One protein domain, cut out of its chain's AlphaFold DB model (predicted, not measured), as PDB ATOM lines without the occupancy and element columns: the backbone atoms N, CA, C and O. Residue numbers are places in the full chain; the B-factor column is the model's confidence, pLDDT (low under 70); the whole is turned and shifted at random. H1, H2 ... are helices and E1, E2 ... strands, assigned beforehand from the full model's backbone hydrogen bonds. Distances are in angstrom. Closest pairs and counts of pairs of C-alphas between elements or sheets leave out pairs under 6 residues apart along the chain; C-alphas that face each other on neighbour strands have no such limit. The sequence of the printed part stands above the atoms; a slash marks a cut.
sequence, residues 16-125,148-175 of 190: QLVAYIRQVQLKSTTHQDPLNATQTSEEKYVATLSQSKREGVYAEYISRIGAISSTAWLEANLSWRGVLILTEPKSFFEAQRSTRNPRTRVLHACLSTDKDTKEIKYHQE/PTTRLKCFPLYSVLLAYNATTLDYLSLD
ATOM      1  N   GLN A  16     279.820 287.332 267.169       94.81
ATOM      2  CA  GLN A  16     280.315 287.466 265.794       94.81
ATOM      3  C   GLN A  16     279.890 286.274 264.931       94.81
ATOM      4  O   GLN A  16     279.539 286.461 263.766       94.81
ATOM      5  N   LEU A  17     279.844 285.069 265.509       94.50
ATOM      6  CA  LEU A  17     279.309 283.886 264.833       94.50
ATOM      7  C   LEU A  17     277.818 284.061 264.531       94.50
ATOM      8  O   LEU A  17     277.389 283.861 263.396       94.50
ATOM      9  N   VAL A  18     277.034 284.494 265.521       96.25
ATOM     10  CA  VAL A  18     275.594 284.750 265.351       96.25
ATOM     11  C   VAL A  18     275.347 285.810 264.274       96.25
ATOM     12  O   VAL A  18     274.488 285.625 263.408       96.25
ATOM     13  N   ALA A  19     276.122 286.900 264.278       96.19
ATOM     14  CA  ALA A  19     276.039 287.941 263.256       96.19
ATOM     15  C   ALA A  19     276.392 287.406 261.860       96.19
ATOM     16  O   ALA A  19     275.666 287.677 260.902       96.19
ATOM     17  N   TYR A  20     277.448 286.597 261.751       95.56
ATOM     18  CA  TYR A  20     277.844 285.953 260.502       95.56
ATOM     19  C   TYR A  20     276.747 285.034 259.957       95.56
ATOM     20  O   TYR A  20     276.370 285.157 258.790       95.56
ATOM     21  N   ILE A  21     276.183 284.156 260.793       96.69
ATOM     22  CA  ILE A  21     275.107 283.255 260.369       96.69
ATOM     23  C   ILE A  21     273.903 284.080 259.895       96.69
ATOM     24  O   ILE A  21     273.394 283.848 258.800       96.69
ATOM     25  N   ARG A  22     273.493 285.094 260.668       97.12
ATOM     26  CA  ARG A  22     272.325 285.935 260.362       97.12
ATOM     27  C   ARG A  22     272.474 286.725 259.065       97.12
ATOM     28  O   ARG A  22     271.515 286.825 258.308       97.12
ATOM     29  N   GLN A  23     273.635 287.336 258.843       96.12
ATOM     30  CA  GLN A  23     273.837 288.298 257.755       96.12
ATOM     31  C   GLN A  23     274.354 287.644 256.474       96.12
ATOM     32  O   GLN A  23     274.084 288.135 255.379       96.12
ATOM     33  N   VAL A  24     275.118 286.556 256.601       95.19
ATOM     34  CA  VAL A  24     275.824 285.941 255.474       95.19
ATOM     35  C   VAL A  24     275.211 284.603 255.093       95.19
ATOM     36  O   VAL A  24     275.030 284.360 253.901       95.19
ATOM     37  N   GLN A  25     274.883 283.748 256.063       95.94
ATOM     38  CA  GLN A  25     274.503 282.358 255.784       95.94
ATOM     39  C   GLN A  25     272.998 282.167 255.589       95.94
ATOM     40  O   GLN A  25     272.594 281.539 254.613       95.94
ATOM     41  N   LEU A  26     272.162 282.742 256.458       97.44
ATOM     42  CA  LEU A  26     270.707 282.669 256.320       97.44
ATOM     43  C   LEU A  26     270.246 283.431 255.076       97.44
ATOM     44  O   LEU A  26     270.435 284.644 254.965       97.44
ATOM     45  N   LYS A  27     269.602 282.725 254.146       97.81
ATOM     46  CA  LYS A  27     269.013 283.311 252.939       97.81
ATOM     47  C   LYS A  27     267.501 283.402 253.058       97.81
ATOM     48  O   LYS A  27     266.854 282.510 253.598       97.81
ATOM     49  N   SER A  28     266.943 284.495 252.552       96.62
ATOM     50  CA  SER A  28     265.499 284.623 252.349       96.62
ATOM     51  C   SER A  28     265.063 283.830 251.123       96.62
ATOM     52  O   SER A  28     265.853 283.630 250.196       96.62
ATOM     53  N   THR A  29     263.795 283.435 251.105       94.31
ATOM     54  CA  THR A  29     263.167 282.879 249.911       94.31
ATOM     55  C   THR A  29     262.942 283.959 248.852       94.31
ATOM     56  O   THR A  29     262.718 285.128 249.176       94.31
ATOM     57  N   THR A  30     263.040 283.591 247.573       92.69
ATOM     58  CA  THR A  30     262.890 284.516 246.437       92.69
ATOM     59  C   THR A  30     261.518 284.440 245.768       92.69
ATOM     60  O   THR A  30     261.252 285.263 244.896       92.69
ATOM     61  N   HIS A  31     260.637 283.522 246.193       90.69
ATOM     62  CA  HIS A  31     259.254 283.396 245.708       90.69
ATOM     63  C   HIS A  31     259.131 283.234 244.184       90.69
ATOM     64  O   HIS A  31     258.233 283.793 243.558       90.69
ATOM     65  N   GLN A  32     260.047 282.479 243.585       87.00
ATOM     66  CA  GLN A  32     260.069 282.203 242.149       87.00
ATOM     67  C   GLN A  32     259.261 280.948 241.808       87.00
ATOM     68  O   GLN A  32     258.493 280.958 240.850       87.00
ATOM     69  N   ASP A  33     259.389 279.909 242.633       89.38
ATOM     70  CA  ASP A  33     258.842 278.587 242.350       89.38
ATOM     71  C   ASP A  33     257.669 278.253 243.294       89.38
ATOM     72  O   ASP A  33     257.758 278.462 244.514       89.38
ATOM     73  N   PRO A  34     256.536 277.739 242.780       87.75
ATOM     74  CA  PRO A  34     255.406 277.358 243.617       87.75
ATOM     75  C   PRO A  34     255.802 276.225 244.570       87.75
ATOM     76  O   PRO A  34     256.370 275.214 244.163       87.75
ATOM     77  N   LEU A  35     255.489 276.388 245.854       86.69
ATOM     78  CA  LEU A  35     255.710 275.364 246.862       86.69
ATOM     79  C   LEU A  35     254.583 274.333 246.776       86.69
ATOM     80  O   LEU A  35     253.412 274.679 246.939       86.69
ATOM     81  N   ASN A  36     254.927 273.062 246.566       84.56
ATOM     82  CA  ASN A  36     253.959 271.984 246.737       84.56
ATOM     83  C   ASN A  36     253.654 271.825 248.231       84.56
ATOM     84  O   ASN A  36     254.448 271.269 248.982       84.56
ATOM     85  N   ALA A  37     252.501 272.335 248.647       86.31
ATOM     86  CA  ALA A  37     252.032 272.304 250.024       86.31
ATOM     87  C   ALA A  37     250.953 271.227 250.212       86.31
ATOM     88  O   ALA A  37     249.903 271.498 250.788       86.31
ATOM     89  N   THR A  38     251.160 270.024 249.675       90.69
ATOM     90  CA  THR A  38     250.270 268.883 249.945       90.69
ATOM     91  C   THR A  38     250.523 268.378 251.363       90.69
ATOM     92  O   THR A  38     251.666 268.109 251.707       90.69
ATOM     93  N   GLN A  39     249.467 268.236 252.171       92.00
ATOM     94  CA  GLN A  39     249.609 267.837 253.574       92.00
ATOM     95  C   GLN A  39     250.146 266.408 253.700       92.00
ATOM     96  O   GLN A  39     249.495 265.458 253.256       92.00
ATOM     97  N   THR A  40     251.286 266.249 254.364       91.12
ATOM     98  CA  THR A  40     251.836 264.938 254.727       91.12
ATOM     99  C   THR A  40     251.190 264.383 256.004       91.12
ATOM    100  O   THR A  40     250.496 265.082 256.751       91.12
ATOM    101  N   SER A  41     251.409 263.093 256.282       91.69
ATOM    102  CA  SER A  41     250.987 262.465 257.543       91.69
ATOM    103  C   SER A  41     251.650 263.114 258.762       91.69
ATOM    104  O   SER A  41     250.987 263.307 259.783       91.69
ATOM    105  N   GLU A  42     252.922 263.491 258.640       91.00
ATOM    106  CA  GLU A  42     253.691 264.183 259.674       91.00
ATOM    107  C   GLU A  42     253.130 265.583 259.942       91.00
ATOM    108  O   GLU A  42     252.807 265.911 261.081       91.00
ATOM    109  N   GLU A  43     252.869 266.372 258.898       93.69
ATOM    110  CA  GLU A  43     252.267 267.705 259.037       93.69
ATOM    111  C   GLU A  43     250.877 267.644 259.671       93.69
ATOM    112  O   GLU A  43     250.525 268.485 260.501       93.69
ATOM    113  N   LYS A  44     250.082 266.626 259.323       95.75
ATOM    114  CA  LYS A  44     248.776 266.389 259.946       95.75
ATOM    115  C   LYS A  44     248.910 266.043 261.430       95.75
ATOM    116  O   LYS A  44     248.116 266.527 262.245       95.75
ATOM    117  N   TYR A  45     249.900 265.229 261.793       95.44
ATOM    118  CA  TYR A  45     250.193 264.896 263.185       95.44
ATOM    119  C   TYR A  45     250.621 266.138 263.977       95.44
ATOM    120  O   TYR A  45     250.024 266.434 265.013       95.44
ATOM    121  N   VAL A  46     251.562 266.925 263.447       95.88
ATOM    122  CA  VAL A  46     252.041 268.175 264.058       95.88
ATOM    123  C   VAL A  46     250.903 269.185 264.213       95.88
ATOM    124  O   VAL A  46     250.737 269.770 265.286       95.88
ATOM    125  N   ALA A  47     250.064 269.360 263.191       96.25
ATOM    126  CA  ALA A  47     248.896 270.237 263.261       96.25
ATOM    127  C   ALA A  47     247.887 269.774 264.326       96.25
ATOM    128  O   ALA A  47     247.287 270.601 265.007       96.25
ATOM    129  N   THR A  48     247.718 268.464 264.517       96.75
ATOM    130  CA  THR A  48     246.826 267.920 265.552       96.75
ATOM    131  C   THR A  48     247.401 268.139 266.951       96.75
ATOM    132  O   THR A  48     246.703 268.648 267.828       96.75
ATOM    133  N   LEU A  49     248.681 267.812 267.155       96.19
ATOM    134  CA  LEU A  49     249.368 267.954 268.441       96.19
ATOM    135  C   LEU A  49     249.454 269.419 268.888       96.19
ATOM    136  O   LEU A  49     249.250 269.728 270.059       96.19
ATOM    137  N   SER A  50     249.693 270.326 267.941       94.38
ATOM    138  CA  SER A  50     249.716 271.774 268.176       94.38
ATOM    139  C   SER A  50     248.325 272.417 268.215       94.38
ATOM    140  O   SER A  50     248.231 273.640 268.283       94.38
ATOM    141  N   GLN A  51     247.240 271.630 268.156       96.06
ATOM    142  CA  GLN A  51     245.856 272.121 268.155       96.06
ATOM    143  C   GLN A  51     245.587 273.169 267.060       96.06
ATOM    144  O   GLN A  51     244.890 274.160 267.268       96.06
ATOM    145  N   SER A  52     246.156 272.952 265.872       94.56
ATOM    146  CA  SER A  52     246.081 273.858 264.718       94.56
ATOM    147  C   SER A  52     246.565 275.278 265.027       94.56
ATOM    148  O   SER A  52     246.050 276.255 264.472       94.56
ATOM    149  N   LYS A  53     247.569 275.403 265.908       96.56
ATOM    150  CA  LYS A  53     248.236 276.671 266.210       96.56
ATOM    151  C   LYS A  53     248.646 277.375 264.915       96.56
ATOM    152  O   LYS A  53     249.243 276.769 264.029       96.56
ATOM    153  N   ARG A  54     248.359 278.673 264.821       97.38
ATOM    154  CA  ARG A  54     248.825 279.542 263.728       97.38
ATOM    155  C   ARG A  54     250.105 280.272 264.117       97.38
ATOM    156  O   ARG A  54     250.396 280.434 265.299       97.38
ATOM    157  N   GLU A  55     250.849 280.710 263.106       97.00
ATOM    158  CA  GLU A  55     252.092 281.481 263.254       97.00
ATOM    159  C   GLU A  55     253.173 280.797 264.111       97.00
ATOM    160  O   GLU A  55     253.987 281.475 264.751       97.00
ATOM    161  N   GLY A  56     253.198 279.460 264.097       97.50
ATOM    162  CA  GLY A  56     254.200 278.667 264.798       97.50
ATOM    163  C   GLY A  56     255.616 278.871 264.257       97.50
ATOM    164  O   GLY A  56     255.814 279.334 263.125       97.50
ATOM    165  N   VAL A  57     256.602 278.545 265.091       98.25
ATOM    166  CA  VAL A  57     258.030 278.633 264.761       98.25
ATOM    167  C   VAL A  57     258.638 277.241 264.681       98.25
ATOM    168  O   VAL A  57     258.577 276.493 265.654       98.25
ATOM    169  N   TYR A  58     259.272 276.907 263.559       97.75
ATOM    170  CA  TYR A  58     259.938 275.617 263.392       97.75
ATOM    171  C   TYR A  58     261.436 275.741 263.092       97.75
ATOM    172  O   TYR A  58     261.921 276.771 262.611       97.75
ATOM    173  N   ALA A  59     262.164 274.658 263.343       97.81
ATOM    174  CA  ALA A  59     263.464 274.402 262.740       97.81
ATOM    175  C   ALA A  59     263.449 272.998 262.133       97.81
ATOM    176  O   ALA A  59     263.022 272.045 262.780       97.81
ATOM    177  N   GLU A  60     263.880 272.883 260.885       96.31
ATOM    178  CA  GLU A  60     263.910 271.616 260.160       96.31
ATOM    179  C   GLU A  60     265.307 271.419 259.571       96.31
ATOM    180  O   GLU A  60     265.819 272.283 258.858       96.31
ATOM    181  N   TYR A  61     265.934 270.299 259.920       95.81
ATOM    182  CA  TYR A  61     267.224 269.870 259.391       95.81
ATOM    183  C   TYR A  61     267.013 268.694 258.451       95.81
ATOM    184  O   TYR A  61     266.439 267.698 258.876       95.81
ATOM    185  N   ILE A  62     267.489 268.806 257.210       92.75
ATOM    186  CA  ILE A  62     267.416 267.750 256.198       92.75
ATOM    187  C   ILE A  62     268.829 267.453 255.716       92.75
ATOM    188  O   ILE A  62     269.513 268.340 255.191       92.75
ATOM    189  N   SER A  63     269.261 266.209 255.924       88.69
ATOM    190  CA  SER A  63     270.610 265.767 255.564       88.69
ATOM    191  C   SER A  63     270.634 264.795 254.390       88.69
ATOM    192  O   SER A  63     271.651 264.703 253.698       88.69
ATOM    193  N   ARG A  64     269.525 264.086 254.155       83.31
ATOM    194  CA  ARG A  64     269.405 263.087 253.096       83.31
ATOM    195  C   ARG A  64     269.075 263.726 251.750       83.31
ATOM    196  O   ARG A  64     268.267 264.649 251.653       83.31
ATOM    197  N   ILE A  65     269.684 263.184 250.701       80.50
ATOM    198  CA  ILE A  65     269.431 263.582 249.313       80.50
ATOM    199  C   ILE A  65     267.995 263.211 248.933       80.50
ATOM    200  O   ILE A  65     267.536 262.107 249.219       80.50
ATOM    201  N   GLY A  66     267.285 264.139 248.290       78.00
ATOM    202  CA  GLY A  66     265.918 263.910 247.806       78.00
ATOM    203  C   GLY A  66     264.834 263.861 248.889       78.00
ATOM    204  O   GLY A  66     263.667 263.631 248.567       78.00
ATOM    205  N   ALA A  67     265.181 264.096 250.157       83.31
ATOM    206  CA  ALA A  67     264.198 264.192 251.225       83.31
ATOM    207  C   ALA A  67     263.285 265.415 251.033       83.31
ATOM    208  O   ALA A  67     263.715 266.506 250.648       83.31
ATOM    209  N   ILE A  68     261.997 265.219 251.306       81.69
ATOM    210  CA  ILE A  68     260.968 266.247 251.158       81.69
ATOM    211  C   ILE A  68     260.744 266.900 252.518       81.69
ATOM    212  O   ILE A  68     260.601 266.224 253.530       81.69
ATOM    213  N   SER A  69     260.685 268.226 252.529       88.31
ATOM    214  CA  SER A  69     260.392 268.996 253.736       88.31
ATOM    215  C   SER A  69     258.974 268.741 254.259       88.31
ATOM    216  O   SER A  69     257.995 268.797 253.514       88.31
ATOM    217  N   SER A  70     258.885 268.542 255.571       89.19
ATOM    218  CA  SER A  70     257.685 268.266 256.369       89.19
ATOM    219  C   SER A  70     257.030 269.535 256.932       89.19
ATOM    220  O   SER A  70     256.301 269.485 257.920       89.19
ATOM    221  N   THR A  71     257.329 270.704 256.361       94.31
ATOM    222  CA  THR A  71     256.860 272.002 256.884       94.31
ATOM    223  C   THR A  71     256.117 272.853 255.861       94.31
ATOM    224  O   THR A  71     255.526 273.877 256.217       94.31
ATOM    225  N   ALA A  72     256.094 272.434 254.595       94.31
ATOM    226  CA  ALA A  72     255.527 273.202 253.493       94.31
ATOM    227  C   ALA A  72     254.027 273.502 253.673       94.31
ATOM    228  O   ALA A  72     253.591 274.641 253.474       94.31
ATOM    229  N   TRP A  73     253.230 272.514 254.093       95.88
ATOM    230  CA  TRP A  73     251.802 272.698 254.354       95.88
ATOM    231  C   TRP A  73     251.558 273.586 255.576       95.88
ATOM    232  O   TRP A  73     250.646 274.418 255.545       95.88
ATOM    233  N   LEU A  74     252.375 273.450 256.629       96.75
ATOM    234  CA  LEU A  74     252.281 274.270 257.846       96.75
ATOM    235  C   LEU A  74     252.535 275.751 257.532       96.75
ATOM    236  O   LEU A  74     251.810 276.628 258.012       96.75
ATOM    237  N   GLU A  75     253.521 276.041 256.682       96.19
ATOM    238  CA  GLU A  75     253.788 277.400 256.205       96.19
ATOM    239  C   GLU A  75     252.609 277.958 255.400       96.19
ATOM    240  O   GLU A  75     252.130 279.057 255.694       96.19
ATOM    241  N   ALA A  76     252.106 277.192 254.427       94.75
ATOM    242  CA  ALA A  76     251.051 277.643 253.524       94.75
ATOM    243  C   ALA A  76     249.684 277.823 254.215       94.75
ATOM    244  O   ALA A  76     248.970 278.781 253.921       94.75
ATOM    245  N   ASN A  77     249.313 276.935 255.144       96.19
ATOM    246  CA  ASN A  77     247.953 276.881 255.705       96.19
ATOM    247  C   ASN A  77     247.841 277.491 257.108       96.19
ATOM    248  O   ASN A  77     246.804 278.067 257.464       96.19
ATOM    249  N   LEU A  78     248.903 277.385 257.912       96.88
ATOM    250  CA  LEU A  78     248.933 277.873 259.294       96.88
ATOM    251  C   LEU A  78     249.830 279.104 259.471       96.88
ATOM    252  O   LEU A  78     249.943 279.617 260.586       96.88
ATOM    253  N   SER A  79     250.436 279.608 258.391       96.81
ATOM    254  CA  SER A  79     251.340 280.766 258.410       96.81
ATOM    255  C   SER A  79     252.558 280.560 259.314       96.81
ATOM    256  O   SER A  79     253.091 281.517 259.883       96.81
ATOM    257  N   TRP A  80     252.997 279.309 259.468       97.94
ATOM    258  CA  TRP A  80     254.219 278.995 260.203       97.94
ATOM    259  C   TRP A  80     255.439 279.585 259.497       97.94
ATOM    260  O   TRP A  80     255.399 279.896 258.306       97.94
ATOM    261  N   ARG A  81     256.510 279.786 260.262       97.69
ATOM    262  CA  ARG A  81     257.794 280.307 259.780       97.69
ATOM    263  C   ARG A  81     258.934 279.582 260.477       97.69
ATOM    264  O   ARG A  81     258.762 279.129 261.607       97.69
ATOM    265  N   GLY A  82     260.103 279.528 259.861       97.56
ATOM    266  CA  GLY A  82     261.217 278.854 260.511       97.56
ATOM    267  C   GLY A  82     262.540 278.945 259.783       97.56
ATOM    268  O   GLY A  82     262.745 279.788 258.906       97.56
ATOM    269  N   VAL A  83     263.441 278.055 260.177       98.00
ATOM    270  CA  VAL A  83     264.726 277.850 259.511       98.00
ATOM    271  C   VAL A  83     264.792 276.444 258.918       98.00
ATOM    272  O   VAL A  83     264.532 275.461 259.609       98.00
ATOM    273  N   LEU A  84     265.140 276.368 257.635       97.12
ATOM    274  CA  LEU A  84     265.455 275.135 256.915       97.12
ATOM    275  C   LEU A  84     266.969 275.004 256.814       97.12
ATOM    276  O   LEU A  84     267.624 275.887 256.260       97.12
ATOM    277  N   ILE A  85     267.521 273.923 257.343       97.25
ATOM    278  CA  ILE A  85     268.956 273.654 257.387       97.25
ATOM    279  C   ILE A  85     269.208 272.442 256.495       97.25
ATOM    280  O   ILE A  85     268.756 271.344 256.801       97.25
ATOM    281  N   LEU A  86     269.873 272.666 255.368       94.69
ATOM    282  CA  LEU A  86     269.959 271.718 254.262       94.69
ATOM    283  C   LEU A  86     271.430 271.448 253.944       94.69
ATOM    284  O   LEU A  86     272.194 272.387 253.709       94.69
ATOM    285  N   THR A  87     271.828 270.179 253.926       92.12
ATOM    286  CA  THR A  87     273.201 269.779 253.564       92.12
ATOM    287  C   THR A  87     273.405 269.702 252.055       92.12
ATOM    288  O   THR A  87     274.512 269.919 251.573       92.12
ATOM    289  N   GLU A  88     272.349 269.386 251.303       88.88
ATOM    290  CA  GLU A  88     272.424 269.209 249.860       88.88
ATOM    291  C   GLU A  88     272.236 270.554 249.127       88.88
ATOM    292  O   GLU A  88     271.186 271.197 249.278       88.88
ATOM    293  N   PRO A  89     273.184 270.971 248.261       89.81
ATOM    294  CA  PRO A  89     273.087 272.238 247.539       89.81
ATOM    295  C   PRO A  89     271.822 272.366 246.683       89.81
ATOM    296  O   PRO A  89     271.233 273.444 246.609       89.81
ATOM    297  N   LYS A  90     271.389 271.278 246.031       89.94
ATOM    298  CA  LYS A  90     270.197 271.279 245.173       89.94
ATOM    299  C   LYS A  90     268.945 271.611 245.985       89.94
ATOM    300  O   LYS A  90     268.268 272.591 245.678       89.94
ATOM    301  N   SER A  91     268.726 270.869 247.067       91.19
ATOM    302  CA  SER A  91     267.639 271.099 248.021       91.19
ATOM    303  C   SER A  91     267.681 272.520 248.600       91.19
ATOM    304  O   SER A  91     266.648 273.185 248.693       91.19
ATOM    305  N   PHE A  92     268.875 273.042 248.913       94.12
ATOM    306  CA  PHE A  92     269.050 274.434 249.341       94.12
ATOM    307  C   PHE A  92     268.554 275.450 248.306       94.12
ATOM    308  O   PHE A  92     267.784 276.350 248.654       94.12
ATOM    309  N   PHE A  93     268.962 275.321 247.041       93.94
ATOM    310  CA  PHE A  93     268.547 276.258 245.997       93.94
ATOM    311  C   PHE A  93     267.052 276.161 245.682       93.94
ATOM    312  O   PHE A  93     266.419 277.193 245.464       93.94
ATOM    313  N   GLU A  94     266.477 274.959 245.694       93.19
ATOM    314  CA  GLU A  94     265.032 274.759 245.522       93.19
ATOM    315  C   GLU A  94     264.242 275.420 246.661       93.19
ATOM    316  O   GLU A  94     263.329 276.213 246.416       93.19
ATOM    317  N   ALA A  95     264.646 275.198 247.917       93.88
ATOM    318  CA  ALA A  95     264.029 275.855 249.066       93.88
ATOM    319  C   ALA A  95     264.177 277.383 249.002       93.88
ATOM    320  O   ALA A  95     263.214 278.105 249.270       93.88
ATOM    321  N   GLN A  96     265.347 277.886 248.596       95.50
ATOM    322  CA  GLN A  96     265.583 279.318 248.426       95.50
ATOM    323  C   GLN A  96     264.677 279.925 247.344       95.50
ATOM    324  O   GLN A  96     264.215 281.050 247.512       95.50
ATOM    325  N   ARG A  97     264.396 279.214 246.249       95.06
ATOM    326  CA  ARG A  97     263.527 279.724 245.176       95.06
ATOM    327  C   ARG A  97     262.038 279.577 245.452       95.06
ATOM    328  O   ARG A  97     261.239 280.271 244.830       95.06
ATOM    329  N   SER A  98     261.662 278.731 246.403       94.19
ATOM    330  CA  SER A  98     260.263 278.439 246.702       94.19
ATOM    331  C   SER A  98     259.449 279.642 247.213       94.19
ATOM    332  O   SER A  98     259.971 280.630 247.731       94.19
ATOM    333  N   THR A  99     258.128 279.520 247.112       94.06
ATOM    334  CA  THR A  99     257.112 280.462 247.624       94.06
ATOM    335  C   THR A  99     256.726 280.202 249.088       94.06
ATOM    336  O   THR A  99     255.610 280.508 249.509       94.06
ATOM    337  N   ARG A 100     257.658 279.657 249.878       94.56
ATOM    338  CA  ARG A 100     257.548 279.521 251.343       94.56
ATOM    339  C   ARG A 100     257.277 280.854 252.036       94.56
ATOM    340  O   ARG A 100     257.365 281.916 251.424       94.56
ATOM    341  N   ASN A 101     256.962 280.817 253.330       95.00
ATOM    342  CA  ASN A 101     256.682 282.022 254.105       95.00
ATOM    343  C   ASN A 101     257.846 283.032 253.971       95.00
ATOM    344  O   ASN A 101     258.996 282.654 254.186       95.00
ATOM    345  N   PRO A 102     257.597 284.330 253.702       94.19
ATOM    346  CA  PRO A 102     258.663 285.335 253.584       94.19
ATOM    347  C   PRO A 102     259.546 285.485 254.838       94.19
ATOM    348  O   PRO A 102     260.645 286.050 254.790       94.19
ATOM    349  N   ARG A 103     259.060 285.025 255.999       96.44
ATOM    350  CA  ARG A 103     259.807 284.993 257.267       96.44
ATOM    351  C   ARG A 103     260.637 283.718 257.440       96.44
ATOM    352  O   ARG A 103     261.413 283.651 258.392       96.44
ATOM    353  N   THR A 104     260.506 282.738 256.555       97.06
ATOM    354  CA  THR A 104     261.344 281.538 256.540       97.06
ATOM    355  C   THR A 104     262.737 281.876 256.020       97.06
ATOM    356  O   THR A 104     262.926 282.765 255.180       97.06
ATOM    357  N   ARG A 105     263.748 281.220 256.585       98.00
ATOM    358  CA  ARG A 105     265.144 281.342 256.162       98.00
ATOM    359  C   ARG A 105     265.699 279.974 255.810       98.00
ATOM    360  O   ARG A 105     265.359 278.985 256.449       98.00
ATOM    361  N   VAL A 106     266.568 279.938 254.812       97.56
ATOM    362  CA  VAL A 106     267.220 278.716 254.337       97.56
ATOM    363  C   VAL A 106     268.719 278.823 254.609       97.56
ATOM    364  O   VAL A 106     269.315 279.885 254.412       97.56
ATOM    365  N   LEU A 107     269.319 277.737 255.082       97.56
ATOM    366  CA  LEU A 107     270.718 277.631 255.477       97.56
ATOM    367  C   LEU A 107     271.352 276.411 254.802       97.56
ATOM    368  O   LEU A 107     270.892 275.296 255.015       97.56
ATOM    369  N   HIS A 108     272.426 276.617 254.037       95.81
ATOM    370  CA  HIS A 108     273.240 275.524 253.501       95.81
ATOM    371  C   HIS A 108     274.368 275.184 254.482       95.81
ATOM    372  O   HIS A 108     275.416 275.836 254.478       95.81
ATOM    373  N   ALA A 109     274.123 274.230 255.379       94.38
ATOM    374  CA  ALA A 109     275.042 273.864 256.454       94.38
ATOM    375  C   ALA A 109     274.687 272.493 257.047       94.38
ATOM    376  O   ALA A 109     273.578 271.993 256.865       94.38
ATOM    377  N   CYS A 110     275.607 271.932 257.828       92.94
ATOM    378  CA  CYS A 110     275.309 270.854 258.772       92.94
ATOM    379  C   CYS A 110     275.043 271.413 260.179       92.94
ATOM    380  O   CYS A 110     275.300 272.586 260.473       92.94
ATOM    381  N   LEU A 111     274.540 270.560 261.070       93.69
ATOM    382  CA  LEU A 111     274.459 270.856 262.497       93.69
ATOM    383  C   LEU A 111     275.669 270.276 263.232       93.69
ATOM    384  O   LEU A 111     276.050 269.131 263.007       93.69
ATOM    385  N   SER A 112     276.272 271.077 264.110       92.38
ATOM    386  CA  SER A 112     277.309 270.594 265.025       92.38
ATOM    387  C   SER A 112     276.656 269.899 266.218       92.38
ATOM    388  O   SER A 112     275.713 270.433 266.806       92.38
ATOM    389  N   THR A 113     277.168 268.725 266.586       87.38
ATOM    390  CA  THR A 113     276.815 268.020 267.831       87.38
ATOM    391  C   THR A 113     277.487 268.626 269.059       87.38
ATOM    392  O   THR A 113     277.109 268.320 270.190       87.38
ATOM    393  N   ASP A 114     278.478 269.485 268.840       88.75
ATOM    394  CA  ASP A 114     279.296 270.084 269.879       88.75
ATOM    395  C   ASP A 114     278.880 271.541 270.111       88.75
ATOM    396  O   ASP A 114     278.012 272.102 269.436       88.75
ATOM    397  N   LYS A 115     279.506 272.179 271.101       91.00
ATOM    398  CA  LYS A 115     279.237 273.581 271.459       91.00
ATOM    399  C   LYS A 115     279.981 274.581 270.575       91.00
ATOM    400  O   LYS A 115     280.042 275.762 270.910       91.00
ATOM    401  N   ASP A 116     280.543 274.120 269.468       90.38
ATOM    402  CA  ASP A 116     281.372 274.902 268.573       90.38
ATOM    403  C   ASP A 116     281.132 274.568 267.096       90.38
ATOM    404  O   ASP A 116     280.434 273.617 266.729       90.38
ATOM    405  N   THR A 117     281.655 275.429 266.232       92.00
ATOM    406  CA  THR A 117     281.617 275.242 264.784       92.00
ATOM    407  C   THR A 117     282.668 274.247 264.319       92.00
ATOM    408  O   THR A 117     283.760 274.182 264.875       92.00
ATOM    409  N   LYS A 118     282.355 273.500 263.258       90.00
ATOM    410  CA  LYS A 118     283.272 272.528 262.644       90.00
ATOM    411  C   LYS A 118     283.142 272.549 261.130       90.00
ATOM    412  O   LYS A 118     282.135 273.016 260.602       90.00
ATOM    413  N   GLU A 119     284.125 272.007 260.426       87.81
ATOM    414  CA  GLU A 119     284.040 271.759 258.986       87.81
ATOM    415  C   GLU A 119     284.123 270.255 258.713       87.81
ATOM    416  O   GLU A 119     285.021 269.575 259.210       87.81
ATOM    417  N   ILE A 120     283.191 269.735 257.912       84.81
ATOM    418  CA  ILE A 120     283.200 268.337 257.470       84.81
ATOM    419  C   ILE A 120     283.347 268.253 255.954       84.81
ATOM    420  O   ILE A 120     282.905 269.131 255.207       84.81
ATOM    421  N   LYS A 121     283.948 267.156 255.493       80.62
ATOM    422  CA  LYS A 121     283.910 266.769 254.083       80.62
ATOM    423  C   LYS A 121     282.575 266.084 253.818       80.62
ATOM    424  O   LYS A 121     282.321 265.008 254.345       80.62
ATOM    425  N   TYR A 122     281.734 266.724 253.019       70.44
ATOM    426  CA  TYR A 122     280.485 266.160 252.540       70.44
ATOM    427  C   TYR A 122     280.751 265.427 251.226       70.44
ATOM    428  O   TYR A 122     281.112 266.036 250.212       70.44
ATOM    429  N   HIS A 123     280.615 264.105 251.271       67.00
ATOM    430  CA  HIS A 123     280.639 263.265 250.086       67.00
ATOM    431  C   HIS A 123     279.216 263.174 249.555       67.00
ATOM    432  O   HIS A 123     278.333 262.641 250.219       67.00
ATOM    433  N   GLN A 124     278.989 263.729 248.368       59.34
ATOM    434  CA  GLN A 124     277.746 263.490 247.657       59.34
ATOM    435  C   GLN A 124     277.796 262.037 247.188       59.34
ATOM    436  O   GLN A 124     278.549 261.716 246.273       59.34
ATOM    437  N   GLU A 125     277.074 261.139 247.852       54.81
ATOM    438  CA  GLU A 125     276.885 259.792 247.325       54.81
ATOM    439  C   GLU A 125     276.023 259.938 246.071       54.81
ATOM    440  O   GLU A 125     274.827 260.216 246.139       54.81
ATOM    441  N   PRO A 148     283.244 266.189 243.477       54.50
ATOM    442  CA  PRO A 148     283.795 267.354 244.151       54.50
ATOM    443  C   PRO A 148     283.426 267.305 245.632       54.50
ATOM    444  O   PRO A 148     282.261 267.429 246.011       54.50
ATOM    445  N   THR A 149     284.435 267.084 246.478       59.28
ATOM    446  CA  THR A 149     284.237 266.977 247.920       59.28
ATOM    447  C   THR A 149     283.846 268.356 248.422       59.28
ATOM    448  O   THR A 149     284.677 269.264 248.504       59.28
ATOM    449  N   THR A 150     282.561 268.542 248.709       71.88
ATOM    450  CA  THR A 150     282.058 269.829 249.178       71.88
ATOM    451  C   THR A 150     282.339 269.924 250.668       71.88
ATOM    452  O   THR A 150     282.101 268.986 251.422       71.88
ATOM    453  N   ARG A 151     282.893 271.047 251.118       83.06
ATOM    454  CA  ARG A 151     283.076 271.304 252.547       83.06
ATOM    455  C   ARG A 151     281.806 271.937 253.089       83.06
ATOM    456  O   ARG A 151     281.366 272.962 252.567       83.06
ATOM    457  N   LEU A 152     281.225 271.334 254.120       88.31
ATOM    458  CA  LEU A 152     280.096 271.910 254.844       88.31
ATOM    459  C   LEU A 152     280.576 272.444 256.188       88.31
ATOM    460  O   LEU A 152     281.248 271.745 256.946       88.31
ATOM    461  N   LYS A 153     280.189 273.685 256.490       92.19
ATOM    462  CA  LYS A 153     280.325 274.247 257.834       92.19
ATOM    463  C   LYS A 153     279.172 273.725 258.681       92.19
ATOM    464  O   LYS A 153     278.016 273.822 258.269       92.19
ATOM    465  N   CYS A 154     279.490 273.184 259.848       93.56
ATOM    466  CA  CYS A 154     278.521 272.747 260.835       93.56
ATOM    467  C   CYS A 154     278.380 273.815 261.912       93.56
ATOM    468  O   CYS A 154     279.369 274.204 262.538       93.56
ATOM    469  N   PHE A 155     277.154 274.278 262.143       96.00
ATOM    470  CA  PHE A 155     276.856 275.272 263.173       96.00
ATOM    471  C   PHE A 155     276.093 274.623 264.331       96.00
ATOM    472  O   PHE A 155     275.203 273.805 264.083       96.00
ATOM    473  N   PRO A 156     276.374 274.986 265.593       96.00
ATOM    474  CA  PRO A 156     275.509 274.607 266.705       96.00
ATOM    475  C   PRO A 156     274.082 275.112 266.467       96.00
ATOM    476  O   PRO A 156     273.887 276.283 266.118       96.00
ATOM    477  N   LEU A 157     273.072 274.262 266.700       95.56
ATOM    478  CA  LEU A 157     271.657 274.630 266.516       95.56
ATOM    479  C   LEU A 157     271.310 275.917 267.275       95.56
ATOM    480  O   LEU A 157     270.632 276.794 266.750       95.56
ATOM    481  N   TYR A 158     271.848 276.073 268.483       95.94
ATOM    482  CA  TYR A 158     271.686 277.281 269.285       95.94
ATOM    483  C   TYR A 158     272.125 278.557 268.552       95.94
ATOM    484  O   TYR A 158     271.378 279.532 268.528       95.94
ATOM    485  N   SER A 159     273.294 278.553 267.902       96.94
ATOM    486  CA  SER A 159     273.789 279.708 267.143       96.94
ATOM    487  C   SER A 159     272.883 280.034 265.960       96.94
ATOM    488  O   SER A 159     272.645 281.207 265.674       96.94
ATOM    489  N   VAL A 160     272.342 279.005 265.296       97.75
ATOM    490  CA  VAL A 160     271.377 279.163 264.196       97.75
ATOM    491  C   VAL A 160     270.070 279.781 264.698       97.75
ATOM    492  O   VAL A 160     269.563 280.719 264.084       97.75
ATOM    493  N   LEU A 161     269.549 279.324 265.839       97.56
ATOM    494  CA  LEU A 161     268.325 279.861 266.441       97.56
ATOM    495  C   LEU A 161     268.499 281.310 266.912       97.56
ATOM    496  O   LEU A 161     267.663 282.163 266.605       97.56
ATOM    497  N   LEU A 162     269.628 281.628 267.552       97.12
ATOM    498  CA  LEU A 162     269.986 283.009 267.878       97.12
ATOM    499  C   LEU A 162     270.082 283.871 266.614       97.12
ATOM    500  O   LEU A 162     269.568 284.991 266.581       97.12
ATOM    501  N   ALA A 163     270.690 283.356 265.544       97.88
ATOM    502  CA  ALA A 163     270.795 284.068 264.275       97.88
ATOM    503  C   ALA A 163     269.421 284.309 263.631       97.88
ATOM    504  O   ALA A 163     269.183 285.403 263.120       97.88
ATOM    505  N   TYR A 164     268.497 283.354 263.734       98.00
ATOM    506  CA  TYR A 164     267.106 283.505 263.297       98.00
ATOM    507  C   TYR A 164     266.254 284.385 264.235       98.00
ATOM    508  O   TYR A 164     265.175 284.829 263.850       98.00
ATOM    509  N   ASN A 165     266.764 284.709 265.428       97.25
ATOM    510  CA  ASN A 165     266.065 285.445 266.484       97.25
ATOM    511  C   ASN A 165     264.880 284.665 267.090       97.25
ATOM    512  O   ASN A 165     263.817 285.231 267.347       97.25
ATOM    513  N   ALA A 166     265.072 283.363 267.318       96.19
ATOM    514  CA  ALA A 166     264.128 282.505 268.026       96.19
ATOM    515  C   ALA A 166     264.780 281.883 269.268       96.19
ATOM    516  O   ALA A 166     265.893 281.367 269.208       96.19
ATOM    517  N   THR A 167     264.068 281.911 270.393       92.38
ATOM    518  CA  THR A 167     264.477 281.266 271.655       92.38
ATOM    519  C   THR A 167     263.645 280.026 271.978       92.38
ATOM    520  O   THR A 167     264.025 279.238 272.837       92.38
ATOM    521  N   THR A 168     262.509 279.855 271.303       94.44
ATOM    522  CA  THR A 168     261.567 278.747 271.482       94.44
ATOM    523  C   THR A 168     261.099 278.252 270.121       94.44
ATOM    524  O   THR A 168     260.856 279.063 269.224       94.44
ATOM    525  N   LEU A 169     260.944 276.939 269.988       97.19
ATOM    526  CA  LEU A 169     260.397 276.287 268.803       97.19
ATOM    527  C   LEU A 169     259.086 275.593 269.167       97.19
ATOM    528  O   LEU A 169     258.974 275.006 270.239       97.19
ATOM    529  N   ASP A 170     258.127 275.643 268.252       97.25
ATOM    530  CA  ASP A 170     256.902 274.845 268.295       97.25
ATOM    531  C   ASP A 170     257.109 273.458 267.681       97.25
ATOM    532  O   ASP A 170     256.413 272.510 268.035       97.25
ATOM    533  N   TYR A 171     258.068 273.341 266.761       96.50
ATOM    534  CA  TYR A 171     258.383 272.098 266.073       96.50
ATOM    535  C   TYR A 171     259.861 272.043 265.693       96.50
ATOM    536  O   TYR A 171     260.418 273.000 265.153       96.50
ATOM    537  N   LEU A 172     260.493 270.912 265.987       95.62
ATOM    538  CA  LEU A 172     261.865 270.613 265.608       95.62
ATOM    539  C   LEU A 172     261.857 269.283 264.859       95.62
ATOM    540  O   LEU A 172     261.568 268.254 265.465       95.62
ATOM    541  N   SER A 173     262.176 269.323 263.568       93.94
ATOM    542  CA  SER A 173     262.360 268.125 262.748       93.94
ATOM    543  C   SER A 173     263.844 267.930 262.467       93.94
ATOM    544  O   SER A 173     264.527 268.855 262.019       93.94
ATOM    545  N   LEU A 174     264.356 266.743 262.790       91.31
ATOM    546  CA  LEU A 174     265.747 266.367 262.577       91.31
ATOM    547  C   LEU A 174     265.786 265.108 261.723       91.31
ATOM    548  O   LEU A 174     265.505 264.009 262.200       91.31
ATOM    549  N   ASP A 175     266.173 265.286 260.470       82.69
ATOM    550  CA  ASP A 175     266.439 264.193 259.557       82.69
ATOM    551  C   ASP A 175     267.736 263.487 259.970       82.69
ATOM    552  O   ASP A 175     268.841 264.005 259.768       82.69
TER     553      ASP A 175
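What this domain is: This is residues 16 to 125 and 148 to 175 of the 190 residues of the protein "Protein Star" of Harpegnathos saltator (UniProt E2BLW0). A four-stranded parallel sheet, E3 E2 E1 E7, makes the core, with H4 over one face and H5 over the other. Where E3 ends, a small mixed sheet, E4 E6 E5, extends the body; H3 and H2 sit at the opposite end, and H1 packs on H5. The printed part has 138 residues, with five named helices and seven named strands in the order H1 H2 E1 H3 E2 H4 E3 E4 E5 E6 H5 E7. The class is mixed, helices and strands, and the whole is compact, with a radius of gyration of the C-alphas of 14.5 A and spans of 39 by 31 by 25 A.

How they stand to each other: H1, residues 16 to 25, touches H5, residues 157 to 164, at a steep tilt of 66 degrees; their closest C-alphas, of Arg 22 and Ala 163, are 4.6 A apart. H2, residues 41 to 49, only just touches H3, residues 72 to 78, with 3 pairs of C-alphas within 8 A, the closest being Glu 43 and Leu 74 at 6.7 A. E1, residues 57 to 62, is parallel to E2, residues 81 to 86, with N 60 and O 83 within hydrogen-bond range at 2.9 A, and to E7, residues 171 to 174, with N 61 and O 173 at 2.9 A. E3, residues 105 to 108, is parallel to E2, with N 86 and O 107 at 2.8 A. H1 and H3 only graze this sheet. H4, residues 89 to 97, has a height over the sheet of 8.2 A and runs along the strands, over E3 and E2. E1, H3, E2 and E2, H4, E3 are strand-helix-strand units, parallel neighbour strands with a helix between, with right-handed crossovers. H5 is on the opposite face from H4, at a height over the sheet of 9.5 A. E3 runs on into E4, residues 110 to 112, at 86 degrees. E6, residues 150 to 156, is parallel to E4, with N 112 and O 155 at 2.9 A, and antiparallel to E5, residues 118 to 122, with N 122 and O 150 at 2.8 A. In each helix every O i to N i+4 pair is within hydrogen-bond range.

Where its parts are: H1 begins at C-alpha 16 (280.315, 287.466, 265.794) and is 12.7 A long; H2 is 12.3 A, E1 16.7 A, E2 15.9 A, H4 12.4 A, E5 12.3 A and E6 19.3 A. E7 ends at C-alpha 174 (265.747, 266.367, 262.577).

The domain as a whole: The C-alphas farthest apart, of Gln 51 and Pro 148, are 45.1 A apart. Residues 126 to 147 are not printed; C-alphas 125 and 148 are 10.7 A apart across the cut. H1 to H2 is a long link. Residues 123 to 125 and 148 to 149 have pLDDT under 70.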